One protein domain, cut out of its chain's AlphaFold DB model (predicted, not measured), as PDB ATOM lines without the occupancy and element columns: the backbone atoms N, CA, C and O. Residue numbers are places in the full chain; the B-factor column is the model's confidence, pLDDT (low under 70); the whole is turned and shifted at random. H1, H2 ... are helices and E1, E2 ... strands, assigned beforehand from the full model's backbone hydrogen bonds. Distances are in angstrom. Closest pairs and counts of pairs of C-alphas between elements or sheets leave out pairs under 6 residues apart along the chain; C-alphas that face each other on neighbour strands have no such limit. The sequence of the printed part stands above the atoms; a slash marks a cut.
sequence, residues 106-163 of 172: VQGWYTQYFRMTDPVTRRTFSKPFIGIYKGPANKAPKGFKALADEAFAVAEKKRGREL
ATOM      1  N   VAL A 106      11.074  20.717  92.264       95.44
ATOM      2  CA  VAL A 106      10.666  21.368  91.019       95.44
ATOM      3  C   VAL A 106      11.808  21.343  90.018       95.44
ATOM      4  O   VAL A 106      12.987  21.341  90.387       95.44
ATOM      5  N   GLN A 107      11.457  21.347  88.737       96.69
ATOM      6  CA  GLN A 107      12.416  21.455  87.649       96.69
ATOM      7  C   GLN A 107      11.898  22.397  86.566       96.69
ATOM      8  O   GLN A 107      10.691  22.544  86.366       96.69
ATOM      9  N   GLY A 108      12.813  23.094  85.908       96.00
ATOM     10  CA  GLY A 108      12.451  24.117  84.944       96.00
ATOM     11  C   GLY A 108      13.616  25.018  84.585       96.00
ATOM     12  O   GLY A 108      14.783  24.692  84.816       96.00
ATOM     13  N   TRP A 109      13.289  26.177  84.029       96.00
ATOM     14  CA  TRP A 109      14.275  27.127  83.534       96.00
ATOM     15  C   TRP A 109      14.086  28.512  84.148       96.00
ATOM     16  O   TRP A 109      13.042  28.833  84.714       96.00
ATOM     17  N   TYR A 110      15.113  29.345  84.054       94.81
ATOM     18  CA  TYR A 110      15.092  30.744  84.468       94.81
ATOM     19  C   TYR A 110      16.079  31.551  83.619       94.81
ATOM     20  O   TYR A 110      16.993  30.998  83.007       94.81
ATOM     21  N   THR A 111      15.922  32.872  83.586       94.50
ATOM     22  CA  THR A 111      16.895  33.748  82.925       94.50
ATOM     23  C   THR A 111      18.099  33.967  83.837       94.50
ATOM     24  O   THR A 111      17.982  34.574  84.902       94.50
ATOM     25  N   GLN A 112      19.269  33.496  83.413       93.69
ATOM     26  CA  GLN A 112      20.532  33.725  84.104       93.69
ATOM     27  C   GLN A 112      21.253  34.915  83.474       93.69
ATOM     28  O   GLN A 112      21.530  34.912  82.279       93.69
ATOM     29  N   TYR A 113      21.570  35.936  84.267       92.88
ATOM     30  CA  TYR A 113      22.306  37.103  83.783       92.88
ATOM     31  C   TYR A 113      23.788  36.984  84.117       92.88
ATOM     32  O   TYR A 113      24.148  36.801  85.281       92.88
ATOM     33  N   PHE A 114      24.641  37.166  83.115       91.88
ATOM     34  CA  PHE A 114      26.080  37.311  83.301       91.88
ATOM     35  C   PHE A 114      26.488  38.747  82.999       91.88
ATOM     36  O   PHE A 114      26.136  39.304  81.959       91.88
ATOM     37  N   ARG A 115      27.231  39.358  83.926       92.50
ATOM     38  CA  ARG A 115      27.855  40.659  83.682       92.50
ATOM     39  C   ARG A 115      29.045  40.455  82.760       92.50
ATOM     40  O   ARG A 115      29.934  39.668  83.068       92.50
ATOM     41  N   MET A 116      29.051  41.175  81.653       90.25
ATOM     42  CA  MET A 116      30.137  41.199  80.688       90.25
ATOM     43  C   MET A 116      30.652  42.626  80.561       90.25
ATOM     44  O   MET A 116      29.894  43.588  80.694       90.25
ATOM     45  N   THR A 117      31.949  42.754  80.316       92.19
ATOM     46  CA  THR A 117      32.599  44.034  80.047       92.19
ATOM     47  C   THR A 117      33.024  44.033  78.592       92.19
ATOM     48  O   THR A 117      33.733  43.125  78.162       92.19
ATOM     49  N   ASP A 118      32.589  45.033  77.836       88.19
ATOM     50  CA  ASP A 118      33.078  45.254  76.479       88.19
ATOM     51  C   ASP A 118      34.582  45.589  76.537       88.19
ATOM     52  O   ASP A 118      34.951  46.557  77.209       88.19
ATOM     53  N   PRO A 119      35.468  44.825  75.875       89.50
ATOM     54  CA  PRO A 119      36.905  45.080  75.923       89.50
ATOM     55  C   PRO A 119      37.307  46.406  75.256       89.50
ATOM     56  O   PRO A 119      38.331  46.976  75.629       89.50
ATOM     57  N   VAL A 120      36.513  46.911  74.306       90.88
ATOM     58  CA  VAL A 120      36.805  48.142  73.558       90.88
ATOM     59  C   VAL A 120      36.281  49.357  74.313       90.88
ATOM     60  O   VAL A 120      37.036  50.276  74.620       90.88
ATOM     61  N   THR A 121      34.992  49.365  74.660       91.88
ATOM     62  CA  THR A 121      34.369  50.530  75.315       91.88
ATOM     63  C   THR A 121      34.511  50.526  76.837       91.88
ATOM     64  O   THR A 121      34.175  51.519  77.485       91.88
ATOM     65  N   ARG A 122      34.979  49.413  77.428       91.44
ATOM     66  CA  ARG A 122      35.036  49.148  78.881       91.44
ATOM     67  C   ARG A 122      33.690  49.276  79.603       91.44
ATOM     68  O   ARG A 122      33.646  49.301  80.833       91.44
ATOM     69  N   ARG A 123      32.577  49.345  78.866       92.19
ATOM     70  CA  ARG A 123      31.235  49.411  79.447       92.19
ATOM     71  C   ARG A 123      30.816  48.033  79.936       92.19
ATOM     72  O   ARG A 123      31.031  47.029  79.261       92.19
ATOM     73  N   THR A 124      30.193  47.998  81.110       92.50
ATOM     74  CA  THR A 124      29.604  46.773  81.651       92.50
ATOM     75  C   THR A 124      28.146  46.664  81.230       92.50
ATOM     76  O   THR A 124      27.399  47.640  81.265       92.50
ATOM     77  N   PHE A 125      27.734  45.469  80.825       90.62
ATOM     78  CA  PHE A 125      26.352  45.153  80.485       90.62
ATOM     79  C   PHE A 125      26.000  43.748  80.975       90.62
ATOM     80  O   PHE A 125      26.870  42.906  81.194       90.62
ATOM     81  N   SER A 126      24.711  43.491  81.184       91.75
ATOM     82  CA  SER A 126      24.220  42.184  81.629       91.75
ATOM     83  C   SER A 126      23.630  41.437  80.441       91.75
ATOM     84  O   SER A 126      22.622  41.879  79.893       91.75
ATOM     85  N   LYS A 127      24.225  40.304  80.059       91.50
ATOM     86  CA  LYS A 127      23.679  39.433  79.012       91.50
ATOM     87  C   LYS A 127      22.810  38.323  79.616       91.50
ATOM     88  O   LYS A 127      23.246  37.702  80.590       91.50
ATOM     89  N   PRO A 128      21.601  38.076  79.079       94.19
ATOM     90  CA  PRO A 128      20.733  36.996  79.530       94.19
ATOM     91  C   PRO A 128      21.068  35.665  78.841       94.19
ATOM     92  O   PRO A 128      21.357  35.612  77.650       94.19
ATOM     93  N   PHE A 129      20.973  34.577  79.595       93.94
ATOM     94  CA  PHE A 129      21.215  33.203  79.161       93.94
ATOM     95  C   PHE A 129      20.152  32.264  79.741       93.94
ATOM     96  O   PHE A 129      19.467  32.598  80.714       93.94
ATOM     97  N   ILE A 130      20.030  31.067  79.169       94.56
ATOM     98  CA  ILE A 130      19.152  30.007  79.677       94.56
ATOM     99  C   ILE A 130      19.809  29.325  80.883       94.56
ATOM    100  O   ILE A 130      20.770  28.565  80.741       94.56
ATOM    101  N   GLY A 131      19.264  29.571  82.072       94.44
ATOM    102  CA  GLY A 131      19.565  28.828  83.291       94.44
ATOM    103  C   GLY A 131      18.584  27.673  83.480       94.44
ATOM    104  O   GLY A 131      17.395  27.812  83.204       94.44
ATOM    105  N   ILE A 132      19.073  26.537  83.976       96.25
ATOM    106  CA  ILE A 132      18.263  25.357  84.299       96.25
ATOM    107  C   ILE A 132      18.368  25.085  85.794       96.25
ATOM    108  O   ILE A 132      19.447  25.221  86.378       96.25
ATOM    109  N   TYR A 133      17.246  24.743  86.419       96.31
ATOM    110  CA  TYR A 133      17.170  24.451  87.844       96.31
ATOM    111  C   TYR A 133      16.383  23.166  88.091       96.31
ATOM    112  O   TYR A 133      15.312  22.981  87.518       96.31
ATOM    113  N   LYS A 134      16.909  22.321  88.982       96.06
ATOM    114  CA  LYS A 134      16.234  21.153  89.546       96.06
ATOM    115  C   LYS A 134      16.564  21.076  91.031       96.06
ATOM    116  O   LYS A 134      17.735  20.984  91.396       96.06
ATOM    117  N   GLY A 135      15.553  21.165  91.887       94.06
ATOM    118  CA  GLY A 135      15.757  21.223  93.330       94.06
ATOM    119  C   GLY A 135      14.512  21.656  94.103       94.06
ATOM    120  O   GLY A 135      13.432  21.734  93.524       94.06
ATOM    121  N   PRO A 136      14.653  21.934  95.409       94.62
ATOM    122  CA  PRO A 136      13.542  22.355  96.262       94.62
ATOM    123  C   PRO A 136      12.882  23.664  95.796       94.62
ATOM    124  O   PRO A 136      13.580  24.640  95.510       94.62
ATOM    125  N   ALA A 137      11.548  23.720  95.791       92.81
ATOM    126  CA  ALA A 137      10.766  24.880  95.348       92.81
ATOM    127  C   ALA A 137      11.147  26.178  96.080       92.81
ATOM    128  O   ALA A 137      11.350  27.217  95.453       92.81
ATOM    129  N   ASN A 138      11.359  26.114  97.397       90.75
ATOM    130  CA  ASN A 138      11.809  27.248  98.213       90.75
ATOM    131  C   ASN A 138      13.200  27.811  97.851       90.75
ATOM    132  O   ASN A 138      13.576  28.874  98.348       90.75
ATOM    133  N   LYS A 139      13.979  27.105  97.026       92.25
ATOM    134  CA  LYS A 139      15.302  27.516  96.537       92.25
ATOM    135  C   LYS A 139      15.304  27.821  95.037       92.25
ATOM    136  O   LYS A 139      16.380  28.056  94.481       92.25
ATOM    137  N   ALA A 140      14.139  27.823  94.387       94.12
ATOM    138  CA  ALA A 140      14.028  28.142  92.972       94.12
ATOM    139  C   ALA A 140      14.532  29.576  92.686       94.12
ATOM    140  O   ALA A 140      14.209  30.509  93.430       94.12
ATOM    141  N   PRO A 141      15.330  29.785  91.621       93.62
ATOM    142  CA  PRO A 141      15.816  31.108  91.249       93.62
ATOM    143  C   PRO A 141      14.689  32.092  90.910       93.62
ATOM    144  O   PRO A 141      13.586  31.714  90.511       93.62
ATOM    145  N   LYS A 142      14.981  33.394  91.010       91.88
ATOM    146  CA  LYS A 142      14.022  34.441  90.635       91.88
ATOM    147  C   LYS A 142      13.633  34.308  89.157       91.88
ATOM    148  O   LYS A 142      14.502  34.229  88.295       91.88
ATOM    149  N   GLY A 143      12.329  34.342  88.876       90.88
ATOM    150  CA  GLY A 143      11.803  34.199  87.514       90.88
ATOM    151  C   GLY A 143      11.802  32.760  86.990       90.88
ATOM    152  O   GLY A 143      11.691  32.569  85.781       90.88
ATOM    153  N   PHE A 144      11.939  31.767  87.876       95.06
ATOM    154  CA  PHE A 144      11.801  30.353  87.540       95.06
ATOM    155  C   PHE A 144      10.449  30.045  86.888       95.06
ATOM    156  O   PHE A 144       9.398  30.494  87.348       95.06
ATOM    157  N   LYS A 145      10.496  29.242  85.827       94.38
ATOM    158  CA  LYS A 145       9.341  28.702  85.117       94.38
ATOM    159  C   LYS A 145       9.443  27.184  85.121       94.38
ATOM    160  O   LYS A 145      10.390  26.628  84.558       94.38
ATOM    161  N   ALA A 146       8.476  26.538  85.764       94.88
ATOM    162  CA  ALA A 146       8.390  25.086  85.822       94.88
ATOM    163  C   ALA A 146       8.212  24.497  84.416       94.88
ATOM    164  O   ALA A 146       7.519  25.079  83.578       94.88
ATOM    165  N   LEU A 147       8.845  23.354  84.169       94.44
ATOM    166  CA  LEU A 147       8.726  22.600  82.924       94.44
ATOM    167  C   LEU A 147       8.325  21.155  83.233       94.44
ATOM    168  O   LEU A 147       8.775  20.583  84.227       94.44
ATOM    169  N   ALA A 148       7.511  20.567  82.356       93.75
ATOM    170  CA  ALA A 148       7.263  19.126  82.344       93.75
ATOM    171  C   ALA A 148       8.545  18.359  81.970       93.75
ATOM    172  O   ALA A 148       9.470  18.947  81.410       93.75
ATOM    173  N   ASP A 149       8.599  17.057  82.260       92.00
ATOM    174  CA  ASP A 149       9.794  16.221  82.050       92.00
ATOM    175  C   ASP A 149      10.341  16.288  80.615       92.00
ATOM    176  O   ASP A 149      11.542  16.476  80.416       92.00
ATOM    177  N   GLU A 150       9.461  16.220  79.615       92.19
ATOM    178  CA  GLU A 150       9.835  16.273  78.196       92.19
ATOM    179  C   GLU A 150      10.482  17.617  77.830       92.19
ATOM    180  O   GLU A 150      11.600  17.671  77.308       92.19
ATOM    181  N   ALA A 151       9.819  18.717  78.194       92.75
ATOM    182  CA  ALA A 151      10.314  20.065  77.945       92.75
ATOM    183  C   ALA A 151      11.599  20.365  78.730       92.75
ATOM    184  O   ALA A 151      12.484  21.082  78.259       92.75
ATOM    185  N   PHE A 152      11.735  19.797  79.929       94.00
ATOM    186  CA  PHE A 152      12.932  19.932  80.747       94.00
ATOM    187  C   PHE A 152      14.145  19.260  80.089       94.00
ATOM    188  O   PHE A 152      15.205  19.879  80.009       94.00
ATOM    189  N   ALA A 153      13.984  18.057  79.530       93.25
ATOM    190  CA  ALA A 153      15.052  17.372  78.800       93.25
ATOM    191  C   ALA A 153      15.530  18.170  77.570       93.25
ATOM    192  O   ALA A 153      16.722  18.192  77.249       93.25
ATOM    193  N   VAL A 154      14.620  18.873  76.885       92.94
ATOM    194  CA  VAL A 154      14.970  19.793  75.788       92.94
ATOM    195  C   VAL A 154      15.679  21.040  76.319       92.94
ATOM    196  O   VAL A 154      16.666  21.495  75.734       92.94
ATOM    197  N   ALA A 155      15.205  21.594  77.435       91.88
ATOM    198  CA  ALA A 155      15.785  22.775  78.059       91.88
ATOM    199  C   ALA A 155      17.215  22.529  78.567       91.88
ATOM    200  O   ALA A 155      18.082  23.381  78.374       91.88
ATOM    201  N   GLU A 156      17.497  21.349  79.128       92.50
ATOM    202  CA  GLU A 156      18.843  20.945  79.547       92.50
ATOM    203  C   GLU A 156      19.851  20.985  78.395       92.50
ATOM    204  O   GLU A 156      20.953  21.508  78.565       92.50
ATOM    205  N   LYS A 157      19.456  20.539  77.196       93.06
ATOM    206  CA  LYS A 157      20.305  20.606  75.992       93.06
ATOM    207  C   LYS A 157      20.610  22.040  75.551       93.06
ATOM    208  O   LYS A 157      21.613  22.275  74.883       93.06
ATOM    209  N   LYS A 158      19.753  23.002  75.905       90.94
ATOM    210  CA  LYS A 158      19.906  24.433  75.584       90.94
ATOM    211  C   LYS A 158      20.518  25.240  76.739       90.94
ATOM    212  O   LYS A 158      20.584  26.468  76.652       90.94
ATOM    213  N   ARG A 159      20.952  24.593  77.827       90.94
ATOM    214  CA  ARG A 159      21.547  25.264  78.991       90.94
ATOM    215  C   ARG A 159      22.736  26.134  78.581       90.94
ATOM    216  O   ARG A 159      23.603  25.704  77.831       90.94
ATOM    217  N   GLY A 160      22.795  27.355  79.109       88.38
ATOM    218  CA  GLY A 160      23.890  28.287  78.835       88.38
ATOM    219  C   GLY A 160      23.857  28.904  77.435       88.38
ATOM    220  O   GLY A 160      24.777  29.635  77.084       88.38
ATOM    221  N   ARG A 161      22.804  28.662  76.642       93.19
ATOM    222  CA  ARG A 161      22.559  29.409  75.405       93.19
ATOM    223  C   ARG A 161      22.198  30.858  75.735       93.19
ATOM    224  O   ARG A 161      21.400  31.111  76.640       93.19
ATOM    225  N   GLU A 162      22.764  31.794  74.979       91.88
ATOM    226  CA  GLU A 162      22.422  33.215  75.057       91.88
ATOM    227  C   GLU A 162      20.973  33.454  74.609       91.88
ATOM    228  O   GLU A 162      20.511  32.889  73.615       91.88
ATOM    229  N   LEU A 163      20.262  34.302  75.351       90.12
ATOM    230  CA  LEU A 163      18.940  34.791  74.984       90.12
ATOM    231  C   LEU A 163      19.087  36.143  74.293       90.12
ATOM    232  O   LEU A 163      19.743  37.049  74.810       90.12
TER     233      LEU A 163
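Overview. This is residues 106 to 163 of the 172 residues of an uncharacterized protein of Chitinophaga sp. OK723 (UniProt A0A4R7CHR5). A long, narrow hairpin of two strands, E1 and E2, makes the longest axis, with a short helix, H1, packed beside the end of the hairpin away from its turn. The turn, residues 118 to 123, sticks out free at the other end, and the stretch from 137 to 148 folds back past E1 on its way to H1. The printed part has 58 residues, with the order E1, E2, H1 along it; the sheet, E1 - E2, is antiparallel and the class is mixed, helices and strands. The whole is loose, with a radius of gyration of the C-alphas of 13.7 A, and flat, spanning 43 by 24 by 12 A.

Along the chain. E1 is residues 106 to 117, 33.4 A from first to last C-alpha, beginning with C-alpha 106 at (10.666, 21.368, 91.019). E2 is residues 124 to 136, 32.7 A long, and bends by 63 degrees at residue 130. H1 is residues 149 to 157, 12.9 A long, ending with C-alpha 157 at (20.305, 20.606, 75.992).

Arrangement. E1 and E2 form a hairpin, antiparallel at 159 degrees between their directions. N 106 and O 135 are 2.9 A apart and N 116 and O 125 are 2.8 A apart, both within hydrogen-bond range. Residues 108 to 109 of E1 also pair, antiparallel, with residues 145 to 146. The closest C-alphas of E1 and H1, those of Gly 108 and Phe 152, are 5.9 A apart. Those of E2 and H1, Ile 132 and Glu 156, are 6.5 A apart. In H1, 4 of 5 O i to N i+4 pairs are within hydrogen-bond range.

Size, cuts and confidence. The two C-alphas farthest apart, those of Thr 121 and Asp 149, are 42.7 A apart. The link from E1 to E2 is short, and that from E2 to H1, 12 residues, is long. The printed part has no cut. Its mean pLDDT is 92.9, and no printed residue is under 70.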